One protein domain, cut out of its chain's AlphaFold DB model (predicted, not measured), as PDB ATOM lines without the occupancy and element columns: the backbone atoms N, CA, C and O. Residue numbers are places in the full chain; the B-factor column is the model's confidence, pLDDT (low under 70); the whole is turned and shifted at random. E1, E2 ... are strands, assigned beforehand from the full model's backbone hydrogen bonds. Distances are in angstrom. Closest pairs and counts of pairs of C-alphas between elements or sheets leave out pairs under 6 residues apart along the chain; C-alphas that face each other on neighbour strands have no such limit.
ATOM      1  N   ARG A  46       8.946  44.975  90.924       97.81
ATOM      2  CA  ARG A  46      10.385  44.890  90.671       97.81
ATOM      3  C   ARG A  46      11.167  45.531  91.814       97.81
ATOM      4  O   ARG A  46      11.018  46.716  92.097       97.81
ATOM      5  N   PHE A  47      12.063  44.765  92.419       98.62
ATOM      6  CA  PHE A  47      13.061  45.265  93.354       98.62
ATOM      7  C   PHE A  47      14.387  45.513  92.632       98.62
ATOM      8  O   PHE A  47      14.850  44.667  91.863       98.62
ATOM      9  N   ILE A  48      15.006  46.666  92.883       98.75
ATOM     10  CA  ILE A  48      16.288  47.070  92.298       98.75
ATOM     11  C   ILE A  48      17.230  47.476  93.424       98.75
ATOM     12  O   ILE A  48      16.884  48.332  94.231       98.75
ATOM     13  N   ALA A  49      18.439  46.923  93.456       98.69
ATOM     14  CA  ALA A  49      19.422  47.248  94.483       98.69
ATOM     15  C   ALA A  49      20.820  47.490  93.916       98.69
ATOM     16  O   ALA A  49      21.277  46.764  93.029       98.69
ATOM     17  N   HIS A  50      21.501  48.496  94.457       98.69
ATOM     18  CA  HIS A  50      22.919  48.755  94.216       98.69
ATOM     19  C   HIS A  50      23.532  49.568  95.356       98.69
ATOM     20  O   HIS A  50      22.822  50.238  96.112       98.69
ATOM     21  N   ASP A  51      24.854  49.514  95.439       98.25
ATOM     22  CA  ASP A  51      25.634  50.271  96.399       98.25
ATOM     23  C   ASP A  51      26.270  51.501  95.741       98.25
ATOM     24  O   ASP A  51      26.604  51.504  94.557       98.25
ATOM     25  N   ILE A  52      26.467  52.542  96.542       98.25
ATOM     26  CA  ILE A  52      27.219  53.746  96.182       98.25
ATOM     27  C   ILE A  52      28.399  53.932  97.138       98.25
ATOM     28  O   ILE A  52      28.551  53.196  98.117       98.25
ATOM     29  N   SER A  53      29.222  54.950  96.875       97.25
ATOM     30  CA  SER A  53      30.349  55.331  97.739       97.25
ATOM     31  C   SER A  53      31.430  54.243  97.849       97.25
ATOM     32  O   SER A  53      32.090  54.115  98.880       97.25
ATOM     33  N   ILE A  54      31.626  53.463  96.780       95.50
ATOM     34  CA  ILE A  54      32.740  52.517  96.647       95.50
ATOM     35  C   ILE A  54      33.964  53.298  96.166       95.50
ATOM     36  O   ILE A  54      33.981  53.795  95.043       95.50
ATOM     37  N   ALA A  55      34.953  53.468  97.044       91.38
ATOM     38  CA  ALA A  55      36.102  54.331  96.775       91.38
ATOM     39  C   ALA A  55      37.129  53.680  95.838       91.38
ATOM     40  O   ALA A  55      37.641  54.352  94.944       91.38
ATOM     41  N   ASN A  56      37.406  52.387  96.028       95.06
ATOM     42  CA  ASN A  56      38.368  51.639  95.223       95.06
ATOM     43  C   ASN A  56      37.649  50.566  94.394       95.06
ATOM     44  O   ASN A  56      36.803  49.862  94.945       95.06
ATOM     45  N   PRO A  57      37.997  50.378  93.110       93.38
ATOM     46  CA  PRO A  57      37.414  49.319  92.283       93.38
ATOM     47  C   PRO A  57      37.583  47.910  92.867       93.38
ATOM     48  O   PRO A  57      36.670  47.099  92.758       93.38
ATOM     49  N   ASP A  58      38.699  47.639  93.549       94.31
ATOM     50  CA  ASP A  58      38.968  46.341  94.190       94.31
ATOM     51  C   ASP A  58      38.032  46.053  95.378       94.31
ATOM     52  O   ASP A  58      37.855  44.905  95.789       94.31
ATOM     53  N   ASP A  59      37.391  47.092  95.925       94.12
ATOM     54  CA  ASP A  59      36.371  46.944  96.958       94.12
ATOM     55  C   ASP A  59      34.990  46.616  96.367       94.12
ATOM     56  O   ASP A  59      34.076  46.341  97.142       94.12
ATOM     57  N   ASP A  60      34.794  46.656  95.045       97.38
ATOM     58  CA  ASP A  60      33.506  46.398  94.390       97.38
ATOM     59  C   ASP A  60      33.295  44.896  94.158       97.38
ATOM     60  O   ASP A  60      33.655  44.329  93.126       97.38
ATOM     61  N   LYS A  61      32.727  44.209  95.151       97.25
ATOM     62  CA  LYS A  61      32.658  42.745  95.164       97.25
ATOM     63  C   LYS A  61      31.431  42.227  94.426       97.25
ATOM     64  O   LYS A  61      30.365  42.841  94.415       97.25
ATOM     65  N   ARG A  62      31.525  41.012  93.879       98.31
ATOM     66  CA  ARG A  62      30.348  40.300  93.357       98.31
ATOM     67  C   ARG A  62      29.369  39.990  94.486       98.31
ATOM     68  O   ARG A  62      29.730  39.355  95.474       98.31
ATOM     69  N   CYS A  63      28.110  40.372  94.318       98.44
ATOM     70  CA  CYS A  63      27.062  40.163  95.306       98.44
ATOM     71  C   CYS A  63      25.685  39.915  94.674       98.44
ATOM     72  O   CYS A  63      25.466  40.111  93.476       98.44
ATOM     73  N   TYR A  64      24.751  39.481  95.514       98.75
ATOM     74  CA  TYR A  64      23.312  39.511  95.264       98.75
ATOM     75  C   TYR A  64      22.580  39.837  96.573       98.75
ATOM     76  O   TYR A  64      23.172  39.787  97.657       98.75
ATOM     77  N   TYR A  65      21.283  40.131  96.484       98.69
ATOM     78  CA  TYR A  65      20.420  40.222  97.660       98.69
ATOM     79  C   TYR A  65      19.429  39.075  97.677       98.69
ATOM     80  O   TYR A  65      18.775  38.803  96.670       98.69
ATOM     81  N   LYS A  66      19.327  38.400  98.818       98.75
ATOM     82  CA  LYS A  66      18.213  37.502  99.095       98.75
ATOM     83  C   LYS A  66      17.001  38.361  99.439       98.75
ATOM     84  O   LYS A  66      17.137  39.304 100.220       98.75
ATOM     85  N   VAL A  67      15.865  38.073  98.819       98.81
ATOM     86  CA  VAL A  67      14.649  38.883  98.899       98.81
ATOM     87  C   VAL A  67      13.567  38.070  99.583       98.81
ATOM     88  O   VAL A  67      13.261  36.950  99.179       98.81
ATOM     89  N   PHE A  68      12.970  38.662 100.605       98.81
ATOM     90  CA  PHE A  68      11.816  38.119 101.292       98.81
ATOM     91  C   PHE A  68      10.645  39.069 101.086       98.81
ATOM     92  O   PHE A  68      10.791  40.274 101.302       98.81
ATOM     93  N   ILE A  69       9.494  38.532 100.696       98.56
ATOM     94  CA  ILE A  69       8.240  39.281 100.615       98.56
ATOM     95  C   ILE A  69       7.340  38.776 101.728       98.56
ATOM     96  O   ILE A  69       7.161  37.572 101.890       98.56
ATOM     97  N   ASP A  70       6.856  39.691 102.561       98.25
ATOM     98  CA  ASP A  70       6.034  39.386 103.735       98.25
ATOM     99  C   ASP A  70       6.686  38.340 104.656       98.25
ATOM    100  O   ASP A  70       6.030  37.490 105.253       98.25
ATOM    101  N   LYS A  71       8.020  38.438 104.788       97.75
ATOM    102  CA  LYS A  71       8.900  37.539 105.564       97.75
ATOM    103  C   LYS A  71       9.022  36.110 105.012       97.75
ATOM    104  O   LYS A  71       9.637  35.269 105.664       97.75
ATOM    105  N   ILE A  72       8.498  35.840 103.820       98.19
ATOM    106  CA  ILE A  72       8.639  34.562 103.115       98.19
ATOM    107  C   ILE A  72       9.775  34.685 102.098       98.19
ATOM    108  O   ILE A  72       9.879  35.701 101.415       98.19
ATOM    109  N   ASP A  73      10.634  33.666 102.003       98.25
ATOM    110  CA  ASP A  73      11.708  33.606 101.002       98.25
ATOM    111  C   ASP A  73      11.105  33.641  99.591       98.25
ATOM    112  O   ASP A  73      10.423  32.705  99.175       98.25
ATOM    113  N   ALA A  74      11.329  34.744  98.880       98.06
ATOM    114  CA  ALA A  74      10.797  34.970  97.542       98.06
ATOM    115  C   ALA A  74      11.852  34.714  96.454       98.06
ATOM    116  O   ALA A  74      11.521  34.677  95.270       98.06
ATOM    117  N   GLY A  75      13.120  34.531  96.841       98.38
ATOM    118  CA  GLY A  75      14.236  34.305  95.933       98.38
ATOM    119  C   GLY A  75      15.374  35.303  96.130       98.38
ATOM    120  O   GLY A  75      15.717  35.703  97.243       98.38
ATOM    121  N   ARG A  76      16.030  35.677  95.030       98.69
ATOM    122  CA  ARG A  76      17.192  36.571  95.047       98.69
ATOM    123  C   ARG A  76      17.254  37.446  93.810       98.69
ATOM    124  O   ARG A  76      16.705  37.096  92.768       98.69
ATOM    125  N   THR A  77      17.979  38.552  93.917       98.81
ATOM    126  CA  THR A  77      18.299  39.383  92.760       98.81
ATOM    127  C   THR A  77      19.233  38.665  91.788       98.81
ATOM    128  O   THR A  77      19.900  37.685  92.134       98.81
ATOM    129  N   THR A  78      19.375  39.230  90.590       98.69
ATOM    130  CA  THR A  78      20.532  38.964  89.731       98.69
ATOM    131  C   THR A  78      21.849  39.204  90.481       98.69
ATOM    132  O   THR A  78      21.908  39.940  91.475       98.69
ATOM    133  N   ILE A  79      22.910  38.551  90.008       98.56
ATOM    134  CA  ILE A  79      24.273  38.724  90.515       98.56
ATOM    135  C   ILE A  79      24.942  39.853  89.733       98.56
ATOM    136  O   ILE A  79      24.820  39.920  88.512       98.56
ATOM    137  N   GLY A  80      25.691  40.699  90.430       98.31
ATOM    138  CA  GLY A  80      26.519  41.740  89.828       98.31
ATOM    139  C   GLY A  80      27.549  42.249  90.824       98.31
ATOM    140  O   GLY A  80      27.612  41.759  91.950       98.31
ATOM    141  N   LEU A  81      28.349  43.233  90.427       98.38
ATOM    142  CA  LEU A  81      29.164  43.976  91.389       98.38
ATOM    143  C   LEU A  81      28.259  44.769  92.349       98.38
ATOM    144  O   LEU A  81      27.075  44.983  92.063       98.38
ATOM    145  N   GLU A  82      28.769  45.187  93.504       98.12
ATOM    146  CA  GLU A  82      28.019  45.981  94.484       98.12
ATOM    147  C   GLU A  82      27.471  47.264  93.846       98.12
ATOM    148  O   GLU A  82      26.273  47.529  93.988       98.12
ATOM    149  N   SER A  83      28.281  47.959  93.043       98.12
ATOM    150  CA  SER A  83      27.908  49.194  92.331       98.12
ATOM    151  C   SER A  83      26.828  49.027  91.254       98.12
ATOM    152  O   SER A  83      26.137  49.980  90.887       98.12
ATOM    153  N   GLN A  84      26.666  47.818  90.718       98.50
ATOM    154  CA  GLN A  84      25.783  47.558  89.583       98.50
ATOM    155  C   GLN A  84      24.339  47.343  90.032       98.50
ATOM    156  O   GLN A  84      24.081  46.757  91.079       98.50
ATOM    157  N   LYS A  85      23.362  47.749  89.219       98.69
ATOM    158  CA  LYS A  85      21.952  47.457  89.511       98.69
ATOM    159  C   LYS A  85      21.682  45.958  89.423       98.69
ATOM    160  O   LYS A  85      22.006  45.313  88.427       98.69
ATOM    161  N   LYS A  86      21.055  45.426  90.468       98.69
ATOM    162  CA  LYS A  86      20.626  44.032  90.577       98.69
ATOM    163  C   LYS A  86      19.114  43.989  90.729       98.69
ATOM    164  O   LYS A  86      18.556  44.826  91.434       98.69
ATOM    165  N   TYR A  87      18.472  43.032  90.068       98.50
ATOM    166  CA  TYR A  87      17.023  43.029  89.860       98.50
ATOM    167  C   TYR A  87      16.383  41.760  90.410       98.50
ATOM    168  O   TYR A  87      16.929  40.674  90.229       98.50
ATOM    169  N   PHE A  88      15.223  41.897  91.044       98.56
ATOM    170  CA  PHE A  88      14.305  40.809  91.372       98.56
ATOM    171  C   PHE A  88      12.902  41.209  90.919       98.56
ATOM    172  O   PHE A  88      12.505  42.358  91.090       98.56
ATOM    173  N   GLU A  89      12.161  40.275  90.339       97.44
ATOM    174  CA  GLU A  89      10.834  40.513  89.777       97.44
ATOM    175  C   GLU A  89       9.867  39.451  90.284       97.44
ATOM    176  O   GLU A  89      10.227  38.278  90.382       97.44
ATOM    177  N   ALA A  90       8.643  39.864  90.604       95.50
ATOM    178  CA  ALA A  90       7.598  38.951  91.041       95.50
ATOM    179  C   ALA A  90       6.205  39.459  90.665       95.50
ATOM    180  O   ALA A  90       5.992  40.639  90.371       95.50
ATOM    181  N   LYS A  91       5.244  38.538  90.731       94.94
ATOM    182  CA  LYS A  91       3.818  38.845  90.718       94.94
ATOM    183  C   LYS A  91       3.281  38.753  92.139       94.94
ATOM    184  O   LYS A  91       3.340  37.692  92.753       94.94
ATOM    185  N   LEU A  92       2.770  39.865  92.647       95.75
ATOM    186  CA  LEU A  92       2.206  39.997  93.985       95.75
ATOM    187  C   LEU A  92       0.712  40.325  93.897       95.75
ATOM    188  O   LEU A  92       0.246  40.905  92.913       95.75
ATOM    189  N   SER A  93      -0.052  39.974  94.928       95.12
ATOM    190  CA  SER A  93      -1.427  40.466  95.062       95.12
ATOM    191  C   SER A  93      -1.438  41.999  95.130       95.12
ATOM    192  O   SER A  93      -0.480  42.558  95.646       95.12
ATOM    193  N   PRO A  94      -2.483  42.703  94.672       95.19
ATOM    194  CA  PRO A  94      -2.615  44.146  94.887       95.19
ATOM    195  C   PRO A  94      -2.857  44.446  96.375       95.19
ATOM    196  O   PRO A  94      -3.978  44.292  96.861       95.19
ATOM    197  N   ASN A  95      -1.806  44.800  97.114       97.06
ATOM    198  CA  ASN A  95      -1.874  45.103  98.545       97.06
ATOM    199  C   ASN A  95      -0.629  45.881  99.013       97.06
ATOM    200  O   ASN A  95       0.306  46.123  98.246       97.06
ATOM    201  N   THR A  96      -0.598  46.246 100.292       98.19
ATOM    202  CA  THR A  96       0.634  46.605 100.989       98.19
ATOM    203  C   THR A  96       1.441  45.345 101.294       98.19
ATOM    204  O   THR A  96       0.929  44.395 101.884       98.19
ATOM    205  N   HIS A  97       2.718  45.374 100.937       98.38
ATOM    206  CA  HIS A  97       3.684  44.309 101.162       98.38
ATOM    207  C   HIS A  97       4.902  44.832 101.922       98.38
ATOM    208  O   HIS A  97       5.215  46.025 101.908       98.38
ATOM    209  N   LEU A  98       5.616  43.914 102.565       98.69
ATOM    210  CA  LEU A  98       6.912  44.149 103.188       98.69
ATOM    211  C   LEU A  98       8.000  43.472 102.356       98.69
ATOM    212  O   LEU A  98       7.988  42.252 102.215       98.69
ATOM    213  N   VAL A  99       8.988  44.228 101.881       98.69
ATOM    214  CA  VAL A  99      10.243  43.644 101.391       98.69
ATOM    215  C   VAL A  99      11.257  43.628 102.528       98.69
ATOM    216  O   VAL A  99      11.433  44.633 103.211       98.69
ATOM    217  N   VAL A 100      11.924  42.495 102.734       98.69
ATOM    218  CA  VAL A 100      13.112  42.370 103.591       98.69
ATOM    219  C   VAL A 100      14.247  41.831 102.735       98.69
ATOM    220  O   VAL A 100      14.036  40.940 101.913       98.69
ATOM    221  N   ILE A 101      15.451  42.361 102.921       98.19
ATOM    222  CA  ILE A 101      16.624  41.963 102.150       98.19
ATOM    223  C   ILE A 101      17.775  41.515 103.038       98.19
ATOM    224  O   ILE A 101      17.946  41.958 104.175       98.19
ATOM    225  N   GLU A 102      18.594  40.635 102.477       98.50
ATOM    226  CA  GLU A 102      19.896  40.273 103.021       98.50
ATOM    227  C   GLU A 102      20.939  40.354 101.919       98.50
ATOM    228  O   GLU A 102      20.750  39.804 100.835       98.50
ATOM    229  N   LYS A 103      22.069  40.996 102.200       98.31
ATOM    230  CA  LYS A 103      23.201  41.067 101.284       98.31
ATOM    231  C   LYS A 103      24.096  39.839 101.429       98.31
ATOM    232  O   LYS A 103      24.473  39.454 102.541       98.31
ATOM    233  N   TRP A 104      24.450  39.263 100.286       98.62
ATOM    234  CA  TRP A 104      25.340  38.115 100.155       98.62
ATOM    235  C   TRP A 104      26.464  38.460  99.182       98.62
ATOM    236  O   TRP A 104      26.203  38.924  98.073       98.62
ATOM    237  N   VAL A 105      27.711  38.253  99.594       98.25
ATOM    238  CA  VAL A 105      28.913  38.622  98.829       98.25
ATOM    239  C   VAL A 105      29.736  37.367  98.562       98.25
ATOM    240  O   VAL A 105      29.804  36.486  99.417       98.25
ATOM    241  N   LEU A 106      30.327  37.279  97.370       98.38
ATOM    242  CA  LEU A 106      31.238  36.199  97.004       98.38
ATOM    243  C   LEU A 106      32.494  36.266  97.881       98.38
ATOM    244  O   LEU A 106      33.204  37.272  97.887       98.38
ATOM    245  N   ASP A 107      32.763  35.189  98.606       97.12
ATOM    246  CA  ASP A 107      34.058  34.930  99.216       97.12
ATOM    247  C   ASP A 107      34.956  34.304  98.145       97.12
ATOM    248  O   ASP A 107      34.801  33.138  97.791       97.12
ATOM    249  N   GLU A 108      35.870  35.091  97.576       94.19
ATOM    250  CA  GLU A 108      36.718  34.641  96.462       94.19
ATOM    251  C   GLU A 108      37.677  33.514  96.853       94.19
ATOM    252  O   GLU A 108      38.079  32.727  95.999       94.19
ATOM    253  N   ARG A 109      38.023  33.408  98.140       95.50
ATOM    254  CA  ARG A 109      38.910  32.356  98.637       95.50
ATOM    255  C   ARG A 109      38.196  31.011  98.683       95.50
ATOM    256  O   ARG A 109      38.807  29.986  98.402       95.50
ATOM    257  N   GLU A 110      36.926  31.017  99.075       96.56
ATOM    258  CA  GLU A 110      36.129  29.796  99.247       96.56
ATOM    259  C   GLU A 110      35.233  29.489  98.041       96.56
ATOM    260  O   GLU A 110      34.720  28.381  97.916       96.56
ATOM    261  N   GLY A 111      35.081  30.440  97.116       96.69
ATOM    262  CA  GLY A 111      34.296  30.275  95.894       96.69
ATOM    263  C   GLY A 111      32.785  30.246  96.128       96.69
ATOM    264  O   GLY A 111      32.036  29.842  95.238       96.69
ATOM    265  N   GLU A 112      32.317  30.680  97.300       97.44
ATOM    266  CA  GLU A 112      30.908  30.650  97.684       97.44
ATOM    267  C   GLU A 112      30.390  32.018  98.132       97.44
ATOM    268  O   GLU A 112      31.127  32.880  98.606       97.44
ATOM    269  N   TYR A 113      29.085  32.232  97.974       98.31
ATOM    270  CA  TYR A 113      28.441  33.440  98.471       98.31
ATOM    271  C   TYR A 113      28.106  33.279  99.944       98.31
ATOM    272  O   TYR A 113      27.399  32.348 100.327       98.31
ATOM    273  N   LYS A 114      28.526  34.251 100.749       98.25
ATOM    274  CA  LYS A 114      28.250  34.285 102.183       98.25
ATOM    275  C   LYS A 114      27.420  35.496 102.549       98.25
ATOM    276  O   LYS A 114      27.615  36.596 102.022       98.25
ATOM    277  N   LYS A 115      26.503  35.304 103.496       98.19
ATOM    278  CA  LYS A 115      25.767  36.403 104.114       98.19
ATOM    279  C   LYS A 115      26.771  37.341 104.770       98.19
ATOM    280  O   LYS A 115      27.593  36.901 105.573       98.19
ATOM    281  N   VAL A 116      26.698  38.632 104.453       96.62
ATOM    282  CA  VAL A 116      27.590  39.596 105.105       96.62
ATOM    283  C   VAL A 116      27.225  39.738 106.581       96.62
ATOM    284  O   VAL A 116      26.056  39.608 106.963       96.62
ATOM    285  N   ASN A 117      28.227  40.032 107.409       96.19
ATOM    286  CA  ASN A 117      28.033  40.295 108.834       96.19
ATOM    287  C   ASN A 117      26.920  41.323 109.066       96.19
ATOM    288  O   ASN A 117      26.783  42.281 108.310       96.19
ATOM    289  N   ASN A 118      26.167  41.172 110.158       94.06
ATOM    290  CA  ASN A 118      24.996  42.010 110.446       94.06
ATOM    291  C   ASN A 118      25.308  43.521 110.531       94.06
ATOM    292  O   ASN A 118      24.444  44.363 110.300       94.06
ATOM    293  N   ILE A 119      26.549  43.886 110.860       93.12
ATOM    294  CA  ILE A 119      26.995  45.287 110.874       93.12
ATOM    295  C   ILE A 119      27.130  45.888 109.465       93.12
ATOM    296  O   ILE A 119      27.028  47.101 109.333       93.12
ATOM    297  N   LEU A 120      27.321  45.041 108.447       94.19
ATOM    298  CA  LEU A 120      27.479  45.391 107.028       94.19
ATOM    299  C   LEU A 120      26.218  45.098 106.200       94.19
ATOM    300  O   LEU A 120      26.218  45.277 104.983       94.19
ATOM    301  N   GLN A 121      25.155  44.594 106.831       96.81
ATOM    302  CA  GLN A 121      23.854  44.497 106.177       96.81
ATOM    303  C   GLN A 121      23.309  45.917 105.945       96.81
ATOM    304  O   GLN A 121      23.492  46.762 106.826       96.81
ATOM    305  N   PRO A 122      22.638  46.188 104.811       96.44
ATOM    306  CA  PRO A 122      22.011  47.485 104.574       96.44
ATOM    307  C   PRO A 122      20.993  47.805 105.675       96.44
ATOM    308  O   PRO A 122      20.229  46.925 106.077       96.44
ATOM    309  N   LYS A 123      20.976  49.043 106.182       96.94
ATOM    310  CA  LYS A 123      20.066  49.455 107.265       96.94
ATOM    311  C   LYS A 123      19.253  50.701 106.885       96.94
ATOM    312  O   LYS A 123      19.865  51.719 106.579       96.94
ATOM    313  N   PRO A 124      17.908  50.663 106.965       97.56
ATOM    314  CA  PRO A 124      17.088  49.493 107.286       97.56
ATOM    315  C   PRO A 124      17.159  48.429 106.179       97.56
ATOM    316  O   PRO A 124      17.294  48.745 104.999       97.56
ATOM    317  N   ASN A 125      17.038  47.158 106.553       97.44
ATOM    318  CA  ASN A 125      17.019  46.044 105.601       97.44
ATOM    319  C   ASN A 125      15.597  45.689 105.144       97.44
ATOM    320  O   ASN A 125      15.368  44.592 104.643       97.44
ATOM    321  N   TYR A 126      14.630  46.571 105.382       98.19
ATOM    322  CA  TYR A 126      13.237  46.342 105.041       98.19
ATOM    323  C   TYR A 126      12.547  47.630 104.607       98.19
ATOM    324  O   TYR A 126      12.974  48.728 104.970       98.19
ATOM    325  N   TYR A 127      11.451  47.480 103.863       98.62
ATOM    326  CA  TYR A 127      10.613  48.587 103.420       98.62
ATOM    327  C   TYR A 127       9.181  48.118 103.122       98.62
ATOM    328  O   TYR A 127       8.984  47.013 102.619       98.62
ATOM    329  N   TYR A 128       8.184  48.954 103.419       98.50
ATOM    330  CA  TYR A 128       6.781  48.689 103.078       98.50
ATOM    331  C   TYR A 128       6.403  49.409 101.786       98.50
ATOM    332  O   TYR A 128       6.707  50.588 101.635       98.50
ATOM    333  N   PHE A 129       5.724  48.726 100.869       98.06
ATOM    334  CA  PHE A 129       5.334  49.274  99.569       98.06
ATOM    335  C   PHE A 129       3.962  48.753  99.140       98.06
ATOM    336  O   PHE A 129       3.497  47.737  99.645       98.06
ATOM    337  N   GLU A 130       3.319  49.438  98.196       97.12
ATOM    338  CA  GLU A 130       2.020  49.038  97.649       97.12
ATOM    339  C   GLU A 130       2.143  48.570  96.198       97.12
ATOM    340  O   GLU A 130       2.856  49.169  95.388       97.12
ATOM    341  N   THR A 131       1.412  47.518  95.852       95.62
ATOM    342  CA  THR A 131       1.265  47.008  94.483       95.62
ATOM    343  C   THR A 131      -0.149  47.247  93.964       95.62
ATOM    344  O   THR A 131      -1.121  47.277  94.719       95.62
ATOM    345  N   LYS A 132      -0.281  47.407  92.643       90.62
ATOM    346  CA  LYS A 132      -1.575  47.550  91.955       90.62
ATOM    347  C   LYS A 132      -1.725  46.467  90.889       90.62
ATOM    348  O   LYS A 132      -0.737  45.925  90.399       90.62
ATOM    349  N   SER A 133      -2.963  46.141  90.520       85.19
ATOM    350  CA  SER A 133      -3.256  45.067  89.555       85.19
ATOM    351  C   SER A 133      -2.767  45.363  88.135       85.19
ATOM    352  O   SER A 133      -2.532  44.442  87.364       85.19
ATOM    353  N   ASN A 134      -2.666  46.640  87.777       87.12
ATOM    354  CA  ASN A 134      -2.481  47.118  86.407       87.12
ATOM    355  C   ASN A 134      -1.269  48.050  86.252       87.12
ATOM    356  O   ASN A 134      -1.222  48.825  85.303       87.12
ATOM    357  N   ALA A 135      -0.333  48.006  87.196       90.56
ATOM    358  CA  ALA A 135       0.849  48.856  87.210       90.56
ATOM    359  C   ALA A 135       2.047  48.075  87.749       90.56
ATOM    360  O   ALA A 135       1.877  47.119  88.511       90.56
ATOM    361  N   VAL A 136       3.255  48.498  87.381       94.62
ATOM    362  CA  VAL A 136       4.484  47.915  87.933       94.62
ATOM    363  C   VAL A 136       4.992  48.810  89.052       94.62
ATOM    364  O   VAL A 136       5.385  49.952  88.809       94.62
ATOM    365  N   THR A 137       5.025  48.282  90.274       97.12
ATOM    366  CA  THR A 137       5.692  48.949  91.394       97.12
ATOM    367  C   THR A 137       7.183  48.621  91.370       97.12
ATOM    368  O   THR A 137       7.579  47.468  91.548       97.12
ATOM    369  N   GLU A 138       8.025  49.636  91.189       98.12
ATOM    370  CA  GLU A 138       9.474  49.525  91.338       98.12
ATOM    371  C   GLU A 138       9.904  50.051  92.708       98.12
ATOM    372  O   GLU A 138       9.687  51.224  93.017       98.12
ATOM    373  N   VAL A 139      10.552  49.199  93.504       98.62
ATOM    374  CA  VAL A 139      11.218  49.579  94.757       98.62
ATOM    375  C   VAL A 139      12.720  49.578  94.517       98.62
ATOM    376  O   VAL A 139      13.305  48.545  94.186       98.62
ATOM    377  N   ILE A 140      13.353  50.733  94.690       98.81
ATOM    378  CA  ILE A 140      14.786  50.918  94.481       98.81
ATOM    379  C   ILE A 140      15.446  51.128  95.837       98.81
ATOM    380  O   ILE A 140      15.137  52.092  96.530       98.81
ATOM    381  N   MET A 141      16.380  50.251  96.194       98.69
ATOM    382  CA  MET A 141      17.270  50.421  97.334       98.69
ATOM    383  C   MET A 141      18.641  50.904  96.856       98.69
ATOM    384  O   MET A 141      19.288  50.270  96.015       98.69
ATOM    385  N   VAL A 142      19.105  52.003  97.438       98.69
ATOM    386  CA  VAL A 142      20.477  52.493  97.300       98.69
ATOM    387  C   VAL A 142      21.154  52.366  98.654       98.69
ATOM    388  O   VAL A 142      20.709  52.983  99.620       98.69
ATOM    389  N   ASN A 143      22.202  51.551  98.743       98.25
ATOM    390  CA  ASN A 143      22.974  51.393  99.972       98.25
ATOM    391  C   ASN A 143      24.276  52.190  99.887       98.25
ATOM    392  O   ASN A 143      25.105  51.958  99.011       98.25
ATOM    393  N   ASP A 144      24.497  53.116 100.810       97.56
ATOM    394  CA  ASP A 144      25.794  53.772 100.926       97.56
ATOM    395  C   ASP A 144      26.778  52.825 101.623       97.56
ATOM    396  O   ASP A 144      26.630  52.527 102.808       97.56
ATOM    397  N   LYS A 145      27.797  52.339 100.902       94.12
ATOM    398  CA  LYS A 145      28.748  51.347 101.432       94.12
ATOM    399  C   LYS A 145      29.606  51.883 102.583       94.12
ATOM    400  O   LYS A 145      30.046  51.113 103.436       94.12
ATOM    401  N   LYS A 146      29.844  53.197 102.634       92.75
ATOM    402  CA  LYS A 146      30.673  53.836 103.663       92.75
ATOM    403  C   LYS A 146      29.959  53.874 105.014       92.75
ATOM    404  O   LYS A 146      30.590  53.702 106.052       92.75
ATOM    405  N   THR A 147      28.651  54.104 104.996       94.25
ATOM    406  CA  THR A 147      27.814  54.248 106.198       94.25
ATOM    407  C   THR A 147      26.924  53.037 106.474       94.25
ATOM    408  O   THR A 147      26.362  52.932 107.561       94.25
ATOM    409  N   ASN A 148      26.787  52.122 105.509       91.62
ATOM    410  CA  ASN A 148      25.811  51.026 105.478       91.62
ATOM    411  C   ASN A 148      24.355  51.488 105.670       91.62
ATOM    412  O   ASN A 148      23.519  50.756 106.208       91.62
ATOM    413  N   THR A 149      24.057  52.714 105.234       96.94
ATOM    414  CA  THR A 149      22.704  53.272 105.272       96.94
ATOM    415  C   THR A 149      22.006  53.001 103.948       96.94
ATOM    416  O   THR A 149      22.480  53.409 102.889       96.94
ATOM    417  N   ALA A 150      20.856  52.339 104.022       98.06
ATOM    418  CA  ALA A 150      19.985  52.079 102.891       98.06
ATOM    419  C   ALA A 150      18.922  53.172 102.772       98.06
ATOM    420  O   ALA A 150      18.267  53.538 103.749       98.06
ATOM    421  N   GLN A 151      18.716  53.656 101.554       98.50
ATOM    422  CA  GLN A 151      17.615  54.538 101.195       98.50
ATOM    423  C   GLN A 151      16.732  53.835 100.176       98.50
ATOM    424  O   GLN A 151      17.236  53.194  99.252       98.50
ATOM    425  N   TYR A 152      15.421  53.965 100.349       98.56
ATOM    426  CA  TYR A 152      14.431  53.353  99.474       98.56
ATOM    427  C   TYR A 152      13.636  54.435  98.756       98.56
ATOM    428  O   TYR A 152      13.230  55.425  99.366       98.56
ATOM    429  N   SER A 153      13.383  54.222  97.472       98.31
ATOM    430  CA  SER A 153      12.443  55.010  96.684       98.31
ATOM    431  C   SER A 153      11.489  54.090  95.935       98.31
ATOM    432  O   SER A 153      11.834  52.958  95.589       98.31
ATOM    433  N   VAL A 154      10.264  54.568  95.716       97.88
ATOM    434  CA  VAL A 154       9.213  53.809  95.037       97.88
ATOM    435  C   VAL A 154       8.681  54.609  93.865       97.88
ATOM    436  O   VAL A 154       8.450  55.812  93.978       97.88
ATOM    437  N   SER A 155       8.462  53.928  92.747       96.88
ATOM    438  CA  SER A 155       7.718  54.469  91.613       96.88
ATOM    439  C   SER A 155       6.694  53.449  91.134       96.88
ATOM    440  O   SER A 155       6.958  52.249  91.155       96.88
ATOM    441  N   ILE A 156       5.521  53.926  90.729       92.31
ATOM    442  CA  ILE A 156       4.464  53.103  90.142       92.31
ATOM    443  C   ILE A 156       4.334  53.554  88.691       92.31
ATOM    444  O   ILE A 156       4.084  54.737  88.449       92.31
ATOM    445  N   LYS A 157       4.571  52.631  87.758       86.12
ATOM    446  CA  LYS A 157       4.512  52.867  86.311       86.12
ATOM    447  C   LYS A 157       3.228  52.321  85.718       86.12
ATOM    448  O   LYS A 157       2.876  51.175  86.084       86.12
TER     449      LYS A 157
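AT A GLANCE: This is residues 46 to 157 of the 157 residues of an uncharacterized protein of Spirochaetes bacterium (UniProt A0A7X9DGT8). Two strongly twisted sheets lie face to face as a sandwich, with the strands of one at 45 degrees to those of the other. The five-strand sheet is built along the long strand E5, with E2 and then E3 on one side and E6 and E7 at opposite ends of the other side; it is branched and antiparallel, and it faces the mixed four-strand sheet in the order E4, E1, E8, E9. The printed part has 112 residues with no named helix and nine named strands, E1 to E9 in order along the chain, and the class is all strand. It is compact, with a radius of gyration of the C-alphas of 14.0 A, but elongated in outline, spanning 44 by 25 by 21 A.

IN THESE COORDINATES: In the five-strand sheet, E5 is residues 96 to 107, 35.4 A long, from C-alpha 96 at (0.634, 46.605, 100.989) to C-alpha 107 at (34.058, 34.930, 99.216). E2 is residues 62 to 69, 23.3 A; E3 is residues 72 to 76; E6 is residues 112 to 115; and E7 is residues 126 to 130. In the other sheet, E1 is residues 46 to 52, 19.8 A, beginning at C-alpha 46 at (10.385, 44.890, 90.671). E4 is residues 86 to 90, and E8 is residues 137 to 144, 22.8 A. E9 is residues 149 to 156, 23.7 A, ending at C-alpha 156 at (4.464, 53.103, 90.142).

HOW THE PARTS SIT: The pairing of E5 is staggered: residues 96 to 100 pair with E7, 99 to 105 with E2 and 104 to 107 with E6. E2 and E5 are antiparallel at 155 degrees, with N 66 and O 102 at 2.8 A. E5 and E7 have N 97 and O 129 at 2.8 A, and the hairpin E5 and E6 has N 107 and O 112 at 2.8 A. The hairpin E2 and E3 has N 69 and O 72 at 2.9 A. In the other sheet, E1 and E8 are parallel at 16 degrees, with N 48 and O 139 at 2.8 A. The edge strand E4 is antiparallel to E1, with N 47 and O 88 at 2.8 A. The hairpin E8 and E9 has N 140 and O 153 at 2.8 A. Between the sheets, the closest C-alphas of E3 and E4 are those of Arg 76 and Phe 88, 6.3 A apart, and those of E7 and E9 are Tyr 127 and Tyr 152, 7.3 A apart. E5 and E8 are apart.

THE WHOLE: The two farthest C-alphas, those of Arg 109 and Asn 134, are 45.6 A apart. The printed part has no cut and ends at the chain's last residue, 157. No link is long. Residues 62 to 63 of E2 also pair, antiparallel, with residues 80 to 81. The mean pLDDT of the printed part is 96.8, and no printed residue is under 70.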